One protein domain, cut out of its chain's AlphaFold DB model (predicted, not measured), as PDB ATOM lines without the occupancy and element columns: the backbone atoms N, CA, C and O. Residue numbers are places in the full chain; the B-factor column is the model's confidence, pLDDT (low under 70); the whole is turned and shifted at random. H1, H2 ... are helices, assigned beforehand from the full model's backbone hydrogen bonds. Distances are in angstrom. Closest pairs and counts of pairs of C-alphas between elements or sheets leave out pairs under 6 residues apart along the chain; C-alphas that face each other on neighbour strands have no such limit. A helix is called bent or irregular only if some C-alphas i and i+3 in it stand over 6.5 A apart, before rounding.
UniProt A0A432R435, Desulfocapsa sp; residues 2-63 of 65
ATOM      1  N   LYS A   2      18.013  43.228 -11.805       80.19
ATOM      2  CA  LYS A   2      18.385  41.819 -12.074       80.19
ATOM      3  C   LYS A   2      18.568  40.961 -10.807       80.19
ATOM      4  O   LYS A   2      18.043  39.861 -10.741       80.19
ATOM      5  N   ILE A   3      19.255  41.494  -9.793       86.25
ATOM      6  CA  ILE A   3      19.533  40.774  -8.535       86.25
ATOM      7  C   ILE A   3      18.247  40.493  -7.747       86.25
ATOM      8  O   ILE A   3      18.075  39.390  -7.253       86.25
ATOM      9  N   LEU A   4      17.313  41.450  -7.690       86.31
ATOM     10  CA  LEU A   4      16.032  41.263  -6.997       86.31
ATOM     11  C   LEU A   4      15.237  40.099  -7.597       86.31
ATOM     12  O   LEU A   4      14.788  39.226  -6.866       86.31
ATOM     13  N   LEU A   5      15.121  40.053  -8.929       90.56
ATOM     14  CA  LEU A   5      14.430  38.966  -9.628       90.56
ATOM     15  C   LEU A   5      15.112  37.609  -9.407       90.56
ATOM     16  O   LEU A   5      14.427  36.604  -9.243       90.56
ATOM     17  N   LEU A   6      16.447  37.580  -9.360       92.69
ATOM     18  CA  LEU A   6      17.212  36.356  -9.119       92.69
ATOM     19  C   LEU A   6      17.019  35.837  -7.689       92.69
ATOM     20  O   LEU A   6      16.765  34.652  -7.506       92.69
ATOM     21  N   VAL A   7      17.074  36.720  -6.688       90.88
ATOM     22  CA  VAL A   7      16.836  36.353  -5.282       90.88
ATOM     23  C   VAL A   7      15.404  35.853  -5.091       90.88
ATOM     24  O   VAL A   7      15.211  34.818  -4.464       90.88
ATOM     25  N   ILE A   8      14.408  36.516  -5.691       90.81
ATOM     26  CA  ILE A   8      13.012  36.045  -5.667       90.81
ATOM     27  C   ILE A   8      12.907  34.648  -6.301       90.81
ATOM     28  O   ILE A   8      12.303  33.753  -5.710       90.81
ATOM     29  N   GLY A   9      13.532  34.425  -7.461       91.69
ATOM     30  CA  GLY A   9      13.563  33.105  -8.097       91.69
ATOM     31  C   GLY A   9      14.218  32.031  -7.221       91.69
ATOM     32  O   GLY A   9      13.703  30.922  -7.111       91.69
ATOM     33  N   MET A  10      15.315  32.367  -6.542       92.94
ATOM     34  CA  MET A  10      16.014  31.451  -5.639       92.94
ATOM     35  C   MET A  10      15.170  31.084  -4.413       92.94
ATOM     36  O   MET A  10      15.153  29.919  -4.019       92.94
ATOM     37  N   VAL A  11      14.426  32.043  -3.851       93.38
ATOM     38  CA  VAL A  11      13.471  31.785  -2.760       93.38
ATOM     39  C   VAL A  11      12.374  30.825  -3.221       93.38
ATOM     40  O   VAL A  11      12.085  29.872  -2.507       93.38
ATOM     41  N   PHE A  12      11.823  30.996  -4.428       92.94
ATOM     42  CA  PHE A  12      10.828  30.060  -4.967       92.94
ATOM     43  C   PHE A  12      11.367  28.638  -5.140       92.94
ATOM     44  O   PHE A  12      10.653  27.681  -4.851       92.94
ATOM     45  N   ILE A  13      12.613  28.485  -5.597       93.62
ATOM     46  CA  ILE A  13      13.240  27.163  -5.728       93.62
ATOM     47  C   ILE A  13      13.413  26.526  -4.346       93.62
ATOM     48  O   ILE A  13      13.028  25.375  -4.157       93.62
ATOM     49  N   LEU A  14      13.959  27.271  -3.380       92.69
ATOM     50  CA  LEU A  14      14.173  26.778  -2.018       92.69
ATOM     51  C   LEU A  14      12.864  26.385  -1.333       92.69
ATOM     52  O   LEU A  14      12.784  25.297  -0.772       92.69
ATOM     53  N   GLU A  15      11.841  27.231  -1.428       90.38
ATOM     54  CA  GLU A  15      10.508  26.932  -0.901       90.38
ATOM     55  C   GLU A  15       9.861  25.754  -1.635       90.38
ATOM     56  O   GLU A  15       9.173  24.961  -1.007       90.38
ATOM     57  N   GLY A  16      10.105  25.586  -2.939       90.12
ATOM     58  CA  GLY A  16       9.548  24.503  -3.752       90.12
ATOM     59  C   GLY A  16      10.136  23.116  -3.464       90.12
ATOM     60  O   GLY A  16       9.431  22.115  -3.604       90.12
ATOM     61  N   ILE A  17      11.403  23.037  -3.038       93.31
ATOM     62  CA  ILE A  17      12.102  21.764  -2.786       93.31
ATOM     63  C   ILE A  17      11.365  20.885  -1.760       93.31
ATOM     64  O   ILE A  17      11.107  19.728  -2.090       93.31
ATOM     65  N   PRO A  18      10.983  21.371  -0.562       89.69
ATOM     66  CA  PRO A  18      10.219  20.583   0.403       89.69
ATOM     67  C   PRO A  18       8.936  19.976  -0.172       89.69
ATOM     68  O   PRO A  18       8.638  18.818   0.109       89.69
ATOM     69  N   TYR A  19       8.206  20.721  -1.012       88.06
ATOM     70  CA  TYR A  19       6.960  20.234  -1.615       88.06
ATOM     71  C   TYR A  19       7.191  19.111  -2.629       88.06
ATOM     72  O   TYR A  19       6.358  18.216  -2.733       88.06
ATOM     73  N   VAL A  20       8.299  19.150  -3.375       93.19
ATOM     74  CA  VAL A  20       8.616  18.138  -4.398       93.19
ATOM     75  C   VAL A  20       9.323  16.927  -3.790       93.19
ATOM     76  O   VAL A  20       9.023  15.795  -4.157       93.19
ATOM     77  N   ALA A  21      10.264  17.155  -2.873       93.50
ATOM     78  CA  ALA A  21      11.085  16.101  -2.289       93.50
ATOM     79  C   ALA A  21      10.352  15.318  -1.190       93.50
ATOM     80  O   ALA A  21      10.519  14.105  -1.103       93.50
ATOM     81  N   PHE A  22       9.545  15.993  -0.359       93.31
ATOM     82  CA  PHE A  22       8.883  15.384   0.802       93.31
ATOM     83  C   PHE A  22       7.459  15.942   1.008       93.31
ATOM     84  O   PHE A  22       7.190  16.627   2.006       93.31
ATOM     85  N   PRO A  23       6.521  15.648   0.089       90.25
ATOM     86  CA  PRO A  23       5.171  16.206   0.126       90.25
ATOM     87  C   PRO A  23       4.385  15.807   1.382       90.25
ATOM     88  O   PRO A  23       3.698  16.662   1.947       90.25
ATOM     89  N   GLU A  24       4.485  14.559   1.867       92.31
ATOM     90  CA  GLU A  24       3.725  14.142   3.059       92.31
ATOM     91  C   GLU A  24       4.211  14.853   4.324       92.31
ATOM     92  O   GLU A  24       3.402  15.282   5.150       92.31
ATOM     93  N   ALA A  25       5.529  15.034   4.459       90.50
ATOM     94  CA  ALA A  25       6.100  15.776   5.576       90.50
ATOM     95  C   ALA A  25       5.596  17.225   5.565       90.50
ATOM     96  O   ALA A  25       5.128  17.716   6.592       90.50
ATOM     97  N   MET A  26       5.615  17.889   4.405       91.81
ATOM     98  CA  MET A  26       5.155  19.274   4.295       91.81
ATOM     99  C   MET A  26       3.662  19.420   4.626       91.81
ATOM    100  O   MET A  26       3.271  20.338   5.350       91.81
ATOM    101  N   GLN A  27       2.819  18.486   4.177       90.44
ATOM    102  CA  GLN A  27       1.393  18.474   4.522       90.44
ATOM    103  C   GLN A  27       1.153  18.316   6.030       90.44
ATOM    104  O   GLN A  27       0.312  19.014   6.601       90.44
ATOM    105  N   GLU A  28       1.898  17.429   6.686       92.00
ATOM    106  CA  GLU A  28       1.801  17.226   8.133       92.00
ATOM    107  C   GLU A  28       2.272  18.463   8.915       92.00
ATOM    108  O   GLU A  28       1.633  18.880   9.885       92.00
ATOM    109  N   TRP A  29       3.347  19.112   8.463       89.00
ATOM    110  CA  TRP A  29       3.817  20.381   9.024       89.00
ATOM    111  C   TRP A  29       2.764  21.488   8.912       89.00
ATOM    112  O   TRP A  29       2.475  22.165   9.902       89.00
ATOM    113  N   LEU A  30       2.134  21.639   7.746       88.88
ATOM    114  CA  LEU A  30       1.073  22.627   7.533       88.88
ATOM    115  C   LEU A  30      -0.155  22.361   8.413       88.88
ATOM    116  O   LEU A  30      -0.735  23.304   8.955       88.88
ATOM    117  N   ARG A  31      -0.528  21.092   8.619       91.62
ATOM    118  CA  ARG A  31      -1.605  20.721   9.553       91.62
ATOM    119  C   ARG A  31      -1.278  21.122  10.985       91.62
ATOM    120  O   ARG A  31      -2.132  21.698  11.657       91.62
ATOM    121  N   LYS A  32      -0.045  20.880  11.438       88.62
ATOM    122  CA  LYS A  32       0.409  21.294  12.773       88.62
ATOM    123  C   LYS A  32       0.361  22.809  12.940       88.62
ATOM    124  O   LYS A  32      -0.149  23.273  13.951       88.62
ATOM    125  N   ILE A  33       0.828  23.566  11.947       88.19
ATOM    126  CA  ILE A  33       0.786  25.038  11.949       88.19
ATOM    127  C   ILE A  33      -0.664  25.539  11.982       88.19
ATOM    128  O   ILE A  33      -0.981  26.424  12.771       88.19
ATOM    129  N   SER A  34      -1.559  24.947  11.188       87.62
ATOM    130  CA  SER A  34      -2.984  25.309  11.165       87.62
ATOM    131  C   SER A  34      -3.698  25.015  12.494       87.62
ATOM    132  O   SER A  34      -4.605  25.742  12.894       87.62
ATOM    133  N   ALA A  35      -3.261  23.981  13.218       90.19
ATOM    134  CA  ALA A  35      -3.780  23.643  14.541       90.19
ATOM    135  C   ALA A  35      -3.193  24.504  15.682       90.19
ATOM    136  O   ALA A  35      -3.700  24.453  16.806       90.19
ATOM    137  N   MET A  36      -2.131  25.285  15.439       89.06
ATOM    138  CA  MET A  36      -1.554  26.167  16.457       89.06
ATOM    139  C   MET A  36      -2.448  27.377  16.721       89.06
ATOM    140  O   MET A  36      -3.074  27.945  15.829       89.06
ATOM    141  N   LYS A  37      -2.448  27.834  17.975       89.19
ATOM    142  CA  LYS A  37      -3.135  29.070  18.341       89.19
ATOM    143  C   LYS A  37      -2.500  30.272  17.623       89.19
ATOM    144  O   LYS A  37      -1.273  30.333  17.489       89.19
ATOM    145  N   PRO A  38      -3.297  31.284  17.241       88.19
ATOM    146  CA  PRO A  38      -2.803  32.463  16.528       88.19
ATOM    147  C   PRO A  38      -1.754  33.258  17.321       88.19
ATOM    148  O   PRO A  38      -0.885  33.890  16.728       88.19
ATOM    149  N   GLU A  39      -1.792  33.211  18.653       90.69
ATOM    150  CA  GLU A  39      -0.766  33.802  19.523       90.69
ATOM    151  C   GLU A  39       0.611  33.147  19.331       90.69
ATOM    152  O   GLU A  39       1.603  33.848  19.131       90.69
ATOM    153  N   SER A  40       0.672  31.814  19.289       88.25
ATOM    154  CA  SER A  40       1.912  31.064  19.068       88.25
ATOM    155  C   SER A  40       2.451  31.279  17.656       88.25
ATOM    156  O   SER A  40       3.657  31.442  17.490       88.25
ATOM    157  N   LEU A  41       1.570  31.367  16.651       89.44
ATOM    158  CA  LEU A  41       1.962  31.690  15.274       89.44
ATOM    159  C   LEU A  41       2.577  33.090  15.162       89.44
ATOM    160  O   LEU A  41       3.575  33.267  14.465       89.44
ATOM    161  N   ARG A  42       2.031  34.083  15.877       90.69
ATOM    162  CA  ARG A  42       2.600  35.440  15.919       90.69
ATOM    163  C   ARG A  42       3.977  35.463  16.567       90.69
ATOM    164  O   ARG A  42       4.864  36.129  16.048       90.69
ATOM    165  N   VAL A  43       4.163  34.736  17.671       93.06
ATOM    166  CA  VAL A  43       5.473  34.632  18.332       93.06
ATOM    167  C   VAL A  43       6.477  33.934  17.420       93.06
ATOM    168  O   VAL A  43       7.579  34.441  17.240       93.06
ATOM    169  N   LEU A  44       6.088  32.826  16.783       90.62
ATOM    170  CA  LEU A  44       6.935  32.114  15.826       90.62
ATOM    171  C   LEU A  44       7.352  33.023  14.660       90.62
ATOM    172  O   LEU A  44       8.529  33.058  14.306       90.62
ATOM    173  N   GLY A  45       6.409  33.795  14.110       89.56
ATOM    174  CA  GLY A  45       6.673  34.777  13.059       89.56
ATOM    175  C   GLY A  45       7.593  35.915  13.514       89.56
ATOM    176  O   GLY A  45       8.513  36.292  12.797       89.56
ATOM    177  N   LEU A  46       7.406  36.434  14.729       93.06
ATOM    178  CA  LEU A  46       8.292  37.451  15.306       93.06
ATOM    179  C   LEU A  46       9.719  36.928  15.487       93.06
ATOM    180  O   LEU A  46      10.678  37.627  15.160       93.06
ATOM    181  N   VAL A  47       9.862  35.696  15.975       94.12
ATOM    182  CA  VAL A  47      11.167  35.054  16.159       94.12
ATOM    183  C   VAL A  47      11.835  34.790  14.811       94.12
ATOM    184  O   VAL A  47      13.021  35.086  14.669       94.12
ATOM    185  N   SER A  48      11.102  34.299  13.806       91.88
ATOM    186  CA  SER A  48      11.664  34.047  12.472       91.88
ATOM    187  C   SER A  48      12.084  35.342  11.771       91.88
ATOM    188  O   SER A  48      13.183  35.407  11.218       91.88
ATOM    189  N   MET A  49      11.274  36.402  11.866       92.81
ATOM    190  CA  MET A  49      11.629  37.735  11.371       92.81
ATOM    191  C   MET A  49      12.860  38.294  12.092       92.81
ATOM    192  O   MET A  49      13.773  38.800  11.439       92.81
ATOM    193  N   GLY A  50      12.916  38.178  13.422       95.31
ATOM    194  CA  GLY A  50      14.056  38.627  14.223       95.31
ATOM    195  C   GLY A  50      15.343  37.884  13.869       95.31
ATOM    196  O   GLY A  50      16.377  38.515  13.657       95.31
ATOM    197  N   ALA A  51      15.278  36.561  13.722       93.25
ATOM    198  CA  ALA A  51      16.409  35.743  13.296       93.25
ATOM    199  C   ALA A  51      16.882  36.116  11.882       93.25
ATOM    200  O   ALA A  51      18.080  36.301  11.669       93.25
ATOM    201  N   GLY A  52      15.957  36.298  10.933       89.06
ATOM    202  CA  GLY A  52      16.284  36.752   9.580       89.06
ATOM    203  C   GLY A  52      16.971  38.118   9.573       89.06
ATOM    204  O   GLY A  52      17.973  38.307   8.885       89.06
ATOM    205  N   LEU A  53      16.495  39.054  10.398       91.44
ATOM    206  CA  LEU A  53      17.099  40.378  10.540       91.44
ATOM    207  C   LEU A  53      18.501  40.305  11.158       91.44
ATOM    208  O   LEU A  53      19.407  40.980  10.672       91.44
ATOM    209  N   LEU A  54      18.708  39.450  12.165       91.38
ATOM    210  CA  LEU A  54      20.030  39.198  12.745       91.38
ATOM    211  C   LEU A  54      20.998  38.608  11.715       91.38
ATOM    212  O   LEU A  54      22.133  39.067  11.635       91.38
ATOM    213  N   ILE A  55      20.558  37.644  10.900       88.00
ATOM    214  CA  ILE A  55      21.382  37.062   9.830       88.00
ATOM    215  C   ILE A  55      21.760  38.139   8.811       88.00
ATOM    216  O   ILE A  55      22.940  38.294   8.510       88.00
ATOM    217  N   CYS A  56      20.795  38.925   8.326       87.50
ATOM    218  CA  CYS A  56      21.064  40.038   7.412       87.50
ATOM    219  C   CYS A  56      22.051  41.042   8.015       87.50
ATOM    220  O   CYS A  56      22.981  41.472   7.334       87.50
ATOM    221  N   TRP A  57      21.886  41.381   9.294       88.06
ATOM    222  CA  TRP A  57      22.779  42.292  10.004       88.06
ATOM    223  C   TRP A  57      24.200  41.730  10.126       88.06
ATOM    224  O   TRP A  57      25.165  42.439   9.841       88.06
ATOM    225  N   PHE A  58      24.342  40.451  10.485       87.12
ATOM    226  CA  PHE A  58      25.639  39.779  10.550       87.12
ATOM    227  C   PHE A  58      26.306  39.712   9.177       87.12
ATOM    228  O   PHE A  58      27.462  40.101   9.055       87.12
ATOM    229  N   VAL A  59      25.588  39.274   8.141       85.00
ATOM    230  CA  VAL A  59      26.117  39.178   6.770       85.00
ATOM    231  C   VAL A  59      26.557  40.549   6.261       85.00
ATOM    232  O   VAL A  59      27.662  40.676   5.738       85.00
ATOM    233  N   GLN A  60      25.749  41.587   6.483       82.31
ATOM    234  CA  GLN A  60      26.085  42.951   6.079       82.31
ATOM    235  C   GLN A  60      27.287  43.514   6.852       82.31
ATOM    236  O   GLN A  60      28.088  44.256   6.287       82.31
ATOM    237  N   ARG A  61      27.443  43.166   8.136       79.19
ATOM    238  CA  ARG A  61      28.560  43.633   8.972       79.19
ATOM    239  C   ARG A  61      29.851  42.843   8.758       79.19
ATOM    240  O   ARG A  61      30.924  43.387   8.996       79.19
ATOM    241  N   SER A  62      29.762  41.595   8.306       70.81
ATOM    242  CA  SER A  62      30.910  40.693   8.147       70.81
ATOM    243  C   SER A  62      31.769  40.998   6.907       70.81
ATOM    244  O   SER A  62      32.724  40.284   6.633       70.81
ATOM    245  N   GLY A  63      31.474  42.063   6.151       56.94
ATOM    246  CA  GLY A  63      32.328  42.515   5.043       56.94
ATOM    247  C   GLY A  63      32.468  41.509   3.894       56.94
ATOM    248  O   GLY A  63      33.369  41.645   3.075       56.94
TER     249      GLY A  63
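What this domain is: This is residues 2 to 63 of the 65 residues of a protein of Desulfocapsa sp (UniProt A0A432R435). Three helices make an open U: the long helices H1 and H3 are its two arms, and the shorter H2 stands across one end between them as the base. The space between the arms is empty, and the arms do not run side by side but slant past each other, their far ends free. The printed part has 62 residues with three named helices, in the order H1, H2, H3 along the chain, and no named strand; the class is all helix, with 57 residues in the helices. The whole is loose, with a radius of gyration of the C-alphas of 15.1 A, and the C-alphas span 41 by 29 by 17 A along their three main axes.

Where its parts are: H1 holds residues 2 to 21 and is 28.5 A long from first to last C-alpha, beginning at C-alpha 2 at (18.385, 41.819, -12.074). It is neither bent nor irregular, but only just: C-alphas 15 and 18 are 6.5 A apart. H2 holds residues 23 to 35, 18.5 A long, and begins at C-alpha 23 at (5.171, 16.206, 0.126). H3, residues 38 to 61, is the longest helix with 24 residues and 34.1 A, and ends at C-alpha 61 at (28.560, 43.633, 8.972).

How they stand to each other: H1 and H2 are close but not clearly touching, with 2 pairs of C-alphas within 8 A. Their closest C-alphas are those of Tyr 19 and Met 26, 6.3 A apart. Their lines are about perpendicular, at 82 degrees. H2 and H3 are also close but not clearly touching, with 1 pair of C-alphas within 8 A, those of Ile 33 and Leu 41 at 7.5 A. They run opposite ways at a steep tilt of 61 degrees. H1 and H3 are apart. Residues 2 to 17, which belong to H1, stand free, and so do residues 42 to 63, of which 42 to 61 belong to H3. In H2 and H3 every backbone O i to N i+4 pair is within hydrogen-bond range; in H1 14 of 16 are.

The domain as a whole: The two C-alphas farthest apart are those of Ala 35 and Gly 63, at 41.8 A, while the first and last printed C-alphas, those of Lys 2 and Gly 63, are 22.1 A apart. The printed part has no cut. The links are tight: 1 residue between H1 and H2, and 2 residues between H2 and H3. The mean pLDDT of the printed part is 89.3, and 1 residue, residue 63, is under 70.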